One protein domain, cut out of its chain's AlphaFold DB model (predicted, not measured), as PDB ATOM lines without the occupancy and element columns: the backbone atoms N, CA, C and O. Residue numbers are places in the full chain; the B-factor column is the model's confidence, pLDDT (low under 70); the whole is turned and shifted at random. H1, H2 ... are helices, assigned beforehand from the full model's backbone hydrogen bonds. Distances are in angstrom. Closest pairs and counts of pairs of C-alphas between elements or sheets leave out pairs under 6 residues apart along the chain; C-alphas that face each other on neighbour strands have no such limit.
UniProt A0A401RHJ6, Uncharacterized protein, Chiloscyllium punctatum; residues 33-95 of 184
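Overview. This is residues 33 to 95 of the 184 residues of an uncharacterized protein of Chiloscyllium punctatum (UniProt A0A401RHJ6). One long helix, H2, makes the length of this rod, and the short helix H1 sits crosswise at its first end as a small, loosely joined head. The printed part has 63 residues with two named helices, H1 then H2, and no named strand: all helix. It is extended, with a radius of gyration of the C-alphas of 20.6 A and spans of 60 by 24 by 17 A.

Along the chain. Find C-alpha 54 at (-19.409, 35.122, -66.446); from there H2, residues 54 to 89, runs 53.1 A to C-alpha 89 at (-18.302, 8.892, -20.273). Look back to C-alpha 37 at (-26.238, 40.111, -62.489) for H1, residues 37 to 48, 16.5 A long.

Arrangement. H2 and H1 only just touch, with 3 pairs of C-alphas within 8 A, through residues 54 to 57 of H2 and 41 to 44 of H1 alone. The closest C-alphas, of Tyr 44 and Ile 57, are 7.2 A apart. Their lines are only just about perpendicular, at 71 degrees. In H1 and H2 every O i to N i+4 pair is within hydrogen-bond range.

Size, cuts and confidence. The C-alphas of Lys 51 and Leu 91, the two farthest apart, are 60.2 A apart. Residues 62 to 82, which belong to H2, stand free, as do residues 87 to 93, of which 87 to 89 belong to H2. The printed part has no cut, and the link from H1 to H2 is tight. Mean pLDDT of the printed part is 82.7; look at residue 94 for the one value under 70.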
ATOM      1  N   GLU A  33     -34.652  41.312 -51.678       81.88
ATOM      2  CA  GLU A  33     -33.830  42.217 -52.477       81.88
ATOM      3  C   GLU A  33     -33.866  41.792 -53.942       81.88
ATOM      4  O   GLU A  33     -33.732  40.611 -54.268       81.88
ATOM      5  N   LYS A  34     -34.031  42.763 -54.844       81.81
ATOM      6  CA  LYS A  34     -33.739  42.540 -56.258       81.81
ATOM      7  C   LYS A  34     -32.230  42.632 -56.410       81.81
ATOM      8  O   LYS A  34     -31.668  43.676 -56.111       81.81
ATOM      9  N   ARG A  35     -31.606  41.545 -56.854       79.00
ATOM     10  CA  ARG A  35     -30.187  41.524 -57.203       79.00
ATOM     11  C   ARG A  35     -30.061  41.371 -58.700       79.00
ATOM     12  O   ARG A  35     -30.686  40.482 -59.284       79.00
ATOM     13  N   THR A  36     -29.277  42.238 -59.319       85.19
ATOM     14  CA  THR A  36     -28.968  42.121 -60.742       85.19
ATOM     15  C   THR A  36     -27.659  41.367 -60.947       85.19
ATOM     16  O   THR A  36     -26.779  41.342 -60.086       85.19
ATOM     17  N   TYR A  37     -27.506  40.743 -62.117       79.88
ATOM     18  CA  TYR A  37     -26.238  40.111 -62.489       79.88
ATOM     19  C   TYR A  37     -25.075  41.121 -62.484       79.88
ATOM     20  O   TYR A  37     -23.959  40.769 -62.114       79.88
ATOM     21  N   ALA A  38     -25.342  42.378 -62.858       83.44
ATOM     22  CA  ALA A  38     -24.345  43.444 -62.865       83.44
ATOM     23  C   ALA A  38     -23.824  43.757 -61.454       83.44
ATOM     24  O   ALA A  38     -22.614  43.795 -61.264       83.44
ATOM     25  N   GLU A  39     -24.715  43.889 -60.466       84.81
ATOM     26  CA  GLU A  39     -24.342  44.110 -59.059       84.81
ATOM     27  C   GLU A  39     -23.527  42.944 -58.487       84.81
ATOM     28  O   GLU A  39     -22.529  43.148 -57.797       84.81
ATOM     29  N   LEU A  40     -23.934  41.706 -58.791       82.50
ATOM     30  CA  LEU A  40     -23.202  40.515 -58.358       82.50
ATOM     31  C   LEU A  40     -21.797  40.495 -58.965       82.50
ATOM     32  O   LEU A  40     -20.817  40.275 -58.258       82.50
ATOM     33  N   LYS A  41     -21.702  40.755 -60.273       84.19
ATOM     34  CA  LYS A  41     -20.433  40.835 -60.989       84.19
ATOM     35  C   LYS A  41     -19.528  41.917 -60.403       84.19
ATOM     36  O   LYS A  41     -18.377  41.623 -60.107       84.19
ATOM     37  N   GLU A  42     -20.045  43.123 -60.186       87.00
ATOM     38  CA  GLU A  42     -19.284  44.233 -59.608       87.00
ATOM     39  C   GLU A  42     -18.735  43.886 -58.219       87.00
ATOM     40  O   GLU A  42     -17.580  44.185 -57.920       87.00
ATOM     41  N   LYS A  43     -19.520  43.190 -57.384       85.81
ATOM     42  CA  LYS A  43     -19.065  42.734 -56.064       85.81
ATOM     43  C   LYS A  43     -17.861  41.795 -56.169       85.81
ATOM     44  O   LYS A  43     -16.855  42.039 -55.509       85.81
ATOM     45  N   TYR A  44     -17.938  40.778 -57.032       82.88
ATOM     46  CA  TYR A  44     -16.831  39.840 -57.252       82.88
ATOM     47  C   TYR A  44     -15.601  40.529 -57.855       82.88
ATOM     48  O   TYR A  44     -14.483  40.281 -57.407       82.88
ATOM     49  N   GLU A  45     -15.780  41.419 -58.835       86.62
ATOM     50  CA  GLU A  45     -14.675  42.179 -59.442       86.62
ATOM     51  C   GLU A  45     -13.999  43.111 -58.428       86.62
ATOM     52  O   GLU A  45     -12.778  43.242 -58.418       86.62
ATOM     53  N   LYS A  46     -14.770  43.724 -57.522       87.69
ATOM     54  CA  LYS A  46     -14.241  44.567 -56.444       87.69
ATOM     55  C   LYS A  46     -13.481  43.764 -55.387       87.69
ATOM     56  O   LYS A  46     -12.458  44.233 -54.901       87.69
ATOM     57  N   GLU A  47     -13.981  42.585 -55.023       83.50
ATOM     58  CA  GLU A  47     -13.347  41.696 -54.038       83.50
ATOM     59  C   GLU A  47     -12.058  41.065 -54.574       83.50
ATOM     60  O   GLU A  47     -11.090  40.917 -53.833       83.50
ATOM     61  N   THR A  48     -12.025  40.731 -55.865       78.62
ATOM     62  CA  THR A  48     -10.859  40.107 -56.512       78.62
ATOM     63  C   THR A  48      -9.879  41.115 -57.117       78.62
ATOM     64  O   THR A  48      -8.722  40.775 -57.341       78.62
ATOM     65  N   GLY A  49     -10.312  42.353 -57.375       81.06
ATOM     66  CA  GLY A  49      -9.507  43.396 -58.019       81.06
ATOM     67  C   GLY A  49      -9.321  43.209 -59.531       81.06
ATOM     68  O   GLY A  49      -8.584  43.973 -60.155       81.06
ATOM     69  N   GLU A  50      -9.983  42.221 -60.139       82.38
ATOM     70  CA  GLU A  50      -9.865  41.882 -61.558       82.38
ATOM     71  C   GLU A  50     -11.220  41.960 -62.262       82.38
ATOM     72  O   GLU A  50     -12.260  41.678 -61.674       82.38
ATOM     73  N   LYS A  51     -11.218  42.280 -63.563       83.31
ATOM     74  CA  LYS A  51     -12.423  42.114 -64.387       83.31
ATOM     75  C   LYS A  51     -12.676  40.630 -64.625       83.31
ATOM     76  O   LYS A  51     -11.806  39.915 -65.122       83.31
ATOM     77  N   MET A  52     -13.882  40.177 -64.313       78.88
ATOM     78  CA  MET A  52     -14.250  38.766 -64.308       78.88
ATOM     79  C   MET A  52     -15.248  38.471 -65.432       78.88
ATOM     80  O   MET A  52     -16.207  39.211 -65.681       78.88
ATOM     81  N   THR A  53     -15.037  37.359 -66.134       86.12
ATOM     82  CA  THR A  53     -16.023  36.824 -67.080       86.12
ATOM     83  C   THR A  53     -17.131  36.080 -66.332       86.12
ATOM     84  O   THR A  53     -16.945  35.638 -65.198       86.12
ATOM     85  N   GLN A  54     -18.286  35.903 -66.983       78.75
ATOM     86  CA  GLN A  54     -19.409  35.122 -66.446       78.75
ATOM     87  C   GLN A  54     -18.982  33.721 -65.988       78.75
ATOM     88  O   GLN A  54     -19.324  33.297 -64.887       78.75
ATOM     89  N   GLU A  55     -18.182  33.034 -66.802       82.69
ATOM     90  CA  GLU A  55     -17.687  31.687 -66.504       82.69
ATOM     91  C   GLU A  55     -16.758  31.649 -65.286       82.69
ATOM     92  O   GLU A  55     -16.821  30.709 -64.494       82.69
ATOM     93  N   LYS A  56     -15.904  32.668 -65.110       83.62
ATOM     94  CA  LYS A  56     -14.973  32.744 -63.974       83.62
ATOM     95  C   LYS A  56     -15.730  32.978 -62.662       83.62
ATOM     96  O   LYS A  56     -15.430  32.311 -61.678       83.62
ATOM     97  N   ILE A  57     -16.760  33.832 -62.678       84.31
ATOM     98  CA  ILE A  57     -17.651  34.051 -61.522       84.31
ATOM     99  C   ILE A  57     -18.386  32.758 -61.162       84.31
ATOM    100  O   ILE A  57     -18.404  32.371 -59.999       84.31
ATOM    101  N   LEU A  58     -18.949  32.054 -62.149       84.75
ATOM    102  CA  LEU A  58     -19.661  30.800 -61.897       84.75
ATOM    103  C   LEU A  58     -18.754  29.746 -61.245       84.75
ATOM    104  O   LEU A  58     -19.161  29.106 -60.278       84.75
ATOM    105  N   LYS A  59     -17.523  29.590 -61.745       85.88
ATOM    106  CA  LYS A  59     -16.538  28.669 -61.157       85.88
ATOM    107  C   LYS A  59     -16.190  29.035 -59.718       85.88
ATOM    108  O   LYS A  59     -16.114  28.147 -58.878       85.88
ATOM    109  N   GLN A  60     -16.007  30.322 -59.435       84.44
ATOM    110  CA  GLN A  60     -15.686  30.786 -58.090       84.44
ATOM    111  C   GLN A  60     -16.839  30.522 -57.115       84.44
ATOM    112  O   GLN A  60     -16.612  29.956 -56.053       84.44
ATOM    113  N   VAL A  61     -18.082  30.811 -57.511       84.12
ATOM    114  CA  VAL A  61     -19.276  30.498 -56.705       84.12
ATOM    115  C   VAL A  61     -19.382  28.994 -56.422       84.12
ATOM    116  O   VAL A  61     -19.698  28.593 -55.306       84.12
ATOM    117  N   GLN A  62     -19.111  28.143 -57.416       85.06
ATOM    118  CA  GLN A  62     -19.112  26.687 -57.229       85.06
ATOM    119  C   GLN A  62     -18.029  26.228 -56.250       85.06
ATOM    120  O   GLN A  62     -18.276  25.337 -55.438       85.06
ATOM    121  N   GLN A  63     -16.845  26.832 -56.322       88.62
ATOM    122  CA  GLN A  63     -15.751  26.537 -55.410       88.62
ATOM    123  C   GLN A  63     -16.081  26.979 -53.978       88.62
ATOM    124  O   GLN A  63     -15.969  26.169 -53.065       88.62
ATOM    125  N   GLU A  64     -16.568  28.207 -53.789       85.69
ATOM    126  CA  GLU A  64     -17.010  28.726 -52.487       85.69
ATOM    127  C   GLU A  64     -18.088  27.826 -51.873       85.69
ATOM    128  O   GLU A  64     -18.034  27.477 -50.694       85.69
ATOM    129  N   PHE A  65     -19.049  27.381 -52.686       83.62
ATOM    130  CA  PHE A  65     -20.071  26.438 -52.246       83.62
ATOM    131  C   PHE A  65     -19.471  25.097 -51.794       83.62
ATOM    132  O   PHE A  65     -19.880  24.557 -50.763       83.62
ATOM    133  N   ALA A  66     -18.498  24.559 -52.533       87.50
ATOM    134  CA  ALA A  66     -17.819  23.316 -52.179       87.50
ATOM    135  C   ALA A  66     -17.003  23.454 -50.882       87.50
ATOM    136  O   ALA A  66     -17.082  22.579 -50.023       87.50
ATOM    137  N   GLU A  67     -16.282  24.561 -50.705       88.75
ATOM    138  CA  GLU A  67     -15.502  24.856 -49.495       88.75
ATOM    139  C   GLU A  67     -16.399  24.972 -48.258       88.75
ATOM    140  O   GLU A  67     -16.133  24.353 -47.230       88.75
ATOM    141  N   VAL A  68     -17.512  25.707 -48.366       88.44
ATOM    142  CA  VAL A  68     -18.498  25.801 -47.279       88.44
ATOM    143  C   VAL A  68     -19.091  24.427 -46.966       88.44
ATOM    144  O   VAL A  68     -19.248  24.079 -45.795       88.44
ATOM    145  N   THR A  69     -19.389  23.627 -47.992       78.81
ATOM    146  CA  THR A  69     -19.908  22.264 -47.817       78.81
ATOM    147  C   THR A  69     -18.911  21.381 -47.060       78.81
ATOM    148  O   THR A  69     -19.311  20.680 -46.133       78.81
ATOM    149  N   ASP A  70     -17.619  21.447 -47.391       86.88
ATOM    150  CA  ASP A  70     -16.564  20.696 -46.698       86.88
ATOM    151  C   ASP A  70     -16.456  21.086 -45.216       86.88
ATOM    152  O   ASP A  70     -16.441  20.225 -44.332       86.88
ATOM    153  N   VAL A  71     -16.494  22.391 -44.919       91.00
ATOM    154  CA  VAL A  71     -16.497  22.892 -43.535       91.00
ATOM    155  C   VAL A  71     -17.707  22.369 -42.762       91.00
ATOM    156  O   VAL A  71     -17.557  21.906 -41.632       91.00
ATOM    157  N   VAL A  72     -18.901  22.407 -43.360       81.12
ATOM    158  CA  VAL A  72     -20.124  21.891 -42.728       81.12
ATOM    159  C   VAL A  72     -20.003  20.393 -42.445       81.12
ATOM    160  O   VAL A  72     -20.296  19.966 -41.328       81.12
ATOM    161  N   LEU A  73     -19.518  19.597 -43.402       77.44
ATOM    162  CA  LEU A  73     -19.314  18.156 -43.214       77.44
ATOM    163  C   LEU A  73     -18.314  17.863 -42.092       77.44
ATOM    164  O   LEU A  73     -18.567  17.005 -41.246       77.44
ATOM    165  N   LYS A  74     -17.214  18.618 -42.026       85.25
ATOM    166  CA  LYS A  74     -16.228  18.492 -40.949       85.25
ATOM    167  C   LYS A  74     -16.818  18.832 -39.579       85.25
ATOM    168  O   LYS A  74     -16.519  18.147 -38.605       85.25
ATOM    169  N   LEU A  75     -17.656  19.865 -39.490       82.94
ATOM    170  CA  LEU A  75     -18.336  20.230 -38.245       82.94
ATOM    171  C   LEU A  75     -19.332  19.155 -37.798       82.94
ATOM    172  O   LEU A  75     -19.397  18.857 -36.606       82.94
ATOM    173  N   ILE A  76     -20.064  18.548 -38.736       74.62
ATOM    174  CA  ILE A  76     -20.957  17.414 -38.452       74.62
ATOM    175  C   ILE A  76     -20.153  16.239 -37.887       74.62
ATOM    176  O   ILE A  76     -20.514  15.698 -36.845       74.62
ATOM    177  N   GLU A  77     -19.035  15.890 -38.525       80.12
ATOM    178  CA  GLU A  77     -18.163  14.804 -38.067       80.12
ATOM    179  C   GLU A  77     -17.609  15.073 -36.662       80.12
ATOM    180  O   GLU A  77     -17.710  14.228 -35.773       80.12
ATOM    181  N   MET A  78     -17.097  16.281 -36.415       84.94
ATOM    182  CA  MET A  78     -16.622  16.674 -35.086       84.94
ATOM    183  C   MET A  78     -17.737  16.625 -34.036       84.94
ATOM    184  O   MET A  78     -17.510  16.170 -32.915       84.94
ATOM    185  N   SER A  79     -18.948  17.070 -34.381       79.62
ATOM    186  CA  SER A  79     -20.108  16.992 -33.489       79.62
ATOM    187  C   SER A  79     -20.436  15.542 -33.134       79.62
ATOM    188  O   SER A  79     -20.647  15.238 -31.961       79.62
ATOM    189  N   ASN A  80     -20.419  14.635 -34.113       79.38
ATOM    190  CA  ASN A  80     -20.649  13.210 -33.882       79.38
ATOM    191  C   ASN A  80     -19.587  12.605 -32.960       79.38
ATOM    192  O   ASN A  80     -19.929  11.896 -32.018       79.38
ATOM    193  N   GLN A  81     -18.308  12.927 -33.166       82.69
ATOM    194  CA  GLN A  81     -17.229  12.461 -32.289       82.69
ATOM    195  C   GLN A  81     -17.402  12.955 -30.848       82.69
ATOM    196  O   GLN A  81     -17.210  12.189 -29.902       82.69
ATOM    197  N   CYS A  82     -17.814  14.212 -30.667       83.00
ATOM    198  CA  CYS A  82     -18.149  14.751 -29.351       83.00
ATOM    199  C   CYS A  82     -19.322  13.998 -28.709       83.00
ATOM    200  O   CYS A  82     -19.244  13.675 -27.526       83.00
ATOM    201  N   ILE A  83     -20.379  13.692 -29.467       80.50
ATOM    202  CA  ILE A  83     -21.535  12.923 -28.980       80.50
ATOM    203  C   ILE A  83     -21.101  11.524 -28.535       80.50
ATOM    204  O   ILE A  83     -21.376  11.150 -27.399       80.50
ATOM    205  N   LEU A  84     -20.346  10.798 -29.366       82.81
ATOM    206  CA  LEU A  84     -19.841   9.462 -29.028       82.81
ATOM    207  C   LEU A  84     -18.979   9.485 -27.762       82.81
ATOM    208  O   LEU A  84     -19.112   8.630 -26.888       82.81
ATOM    209  N   ARG A  85     -18.118  10.499 -27.626       87.44
ATOM    210  CA  ARG A  85     -17.301  10.660 -26.422       87.44
ATOM    211  C   ARG A  85     -18.152  10.959 -25.189       87.44
ATOM    212  O   ARG A  85     -17.833  10.464 -24.109       87.44
ATOM    213  N   LEU A  86     -19.198  11.774 -25.326       83.50
ATOM    214  CA  LEU A  86     -20.137  12.060 -24.241       83.50
ATOM    215  C   LEU A  86     -20.901  10.801 -23.824       83.50
ATOM    216  O   LEU A  86     -21.045  10.574 -22.627       83.50
ATOM    217  N   GLU A  87     -21.332   9.974 -24.774       80.12
ATOM    218  CA  GLU A  87     -21.993   8.693 -24.503       80.12
ATOM    219  C   GLU A  87     -21.083   7.717 -23.749       80.12
ATOM    220  O   GLU A  87     -21.529   7.092 -22.790       80.12
ATOM    221  N   GLU A  88     -19.800   7.636 -24.118       84.44
ATOM    222  CA  GLU A  88     -18.813   6.772 -23.457       84.44
ATOM    223  C   GLU A  88     -18.615   7.124 -21.972       84.44
ATOM    224  O   GLU A  88     -18.507   6.239 -21.124       84.44
ATOM    225  N   ILE A  89     -18.557   8.420 -21.645       86.94
ATOM    226  CA  ILE A  89     -18.302   8.892 -20.273       86.94
ATOM    227  C   ILE A  89     -19.579   9.103 -19.457       86.94
ATOM    228  O   ILE A  89     -19.506   9.399 -18.259       86.94
ATOM    229  N   ALA A  90     -20.750   9.027 -20.086       82.25
ATOM    230  CA  ALA A  90     -22.000   9.329 -19.421       82.25
ATOM    231  C   ALA A  90     -22.320   8.260 -18.367       82.25
ATOM    232  O   ALA A  90     -22.533   7.092 -18.670       82.25
ATOM    233  N   LEU A  91     -22.456   8.688 -17.107       81.56
ATOM    234  CA  LEU A  91     -22.942   7.826 -16.017       81.56
ATOM    235  C   LEU A  91     -24.366   7.307 -16.270       81.56
ATOM    236  O   LEU A  91     -24.782   6.301 -15.697       81.56
ATOM    237  N   ARG A  92     -25.130   8.029 -17.094       76.94
ATOM    238  CA  ARG A  92     -26.438   7.631 -17.608       76.94
ATOM    239  C   ARG A  92     -26.434   7.905 -19.107       76.94
ATOM    240  O   ARG A  92     -26.343   9.082 -19.461       76.94
ATOM    241  N   PRO A  93     -26.505   6.875 -19.963       71.00
ATOM    242  CA  PRO A  93     -26.510   7.081 -21.404       71.00
ATOM    243  C   PRO A  93     -27.714   7.933 -21.805       71.00
ATOM    244  O   PRO A  93     -28.717   7.983 -21.084       71.00
ATOM    245  N   ASN A  94     -27.604   8.612 -22.948       69.69
ATOM    246  CA  ASN A  94     -28.731   9.337 -23.518       69.69
ATOM    247  C   ASN A  94     -29.913   8.358 -23.661       69.69
ATOM    248  O   ASN A  94     -29.770   7.351 -24.355       69.69
ATOM    249  N   PRO A  95     -31.051   8.599 -22.983       73.00
ATOM    250  CA  PRO A  95     -32.179   7.679 -23.048       73.00
ATOM    251  C   PRO A  95     -32.885   7.730 -24.406       73.00
ATOM    252  O   PRO A  95     -33.745   6.892 -24.653       73.00
TER     253      PRO A  95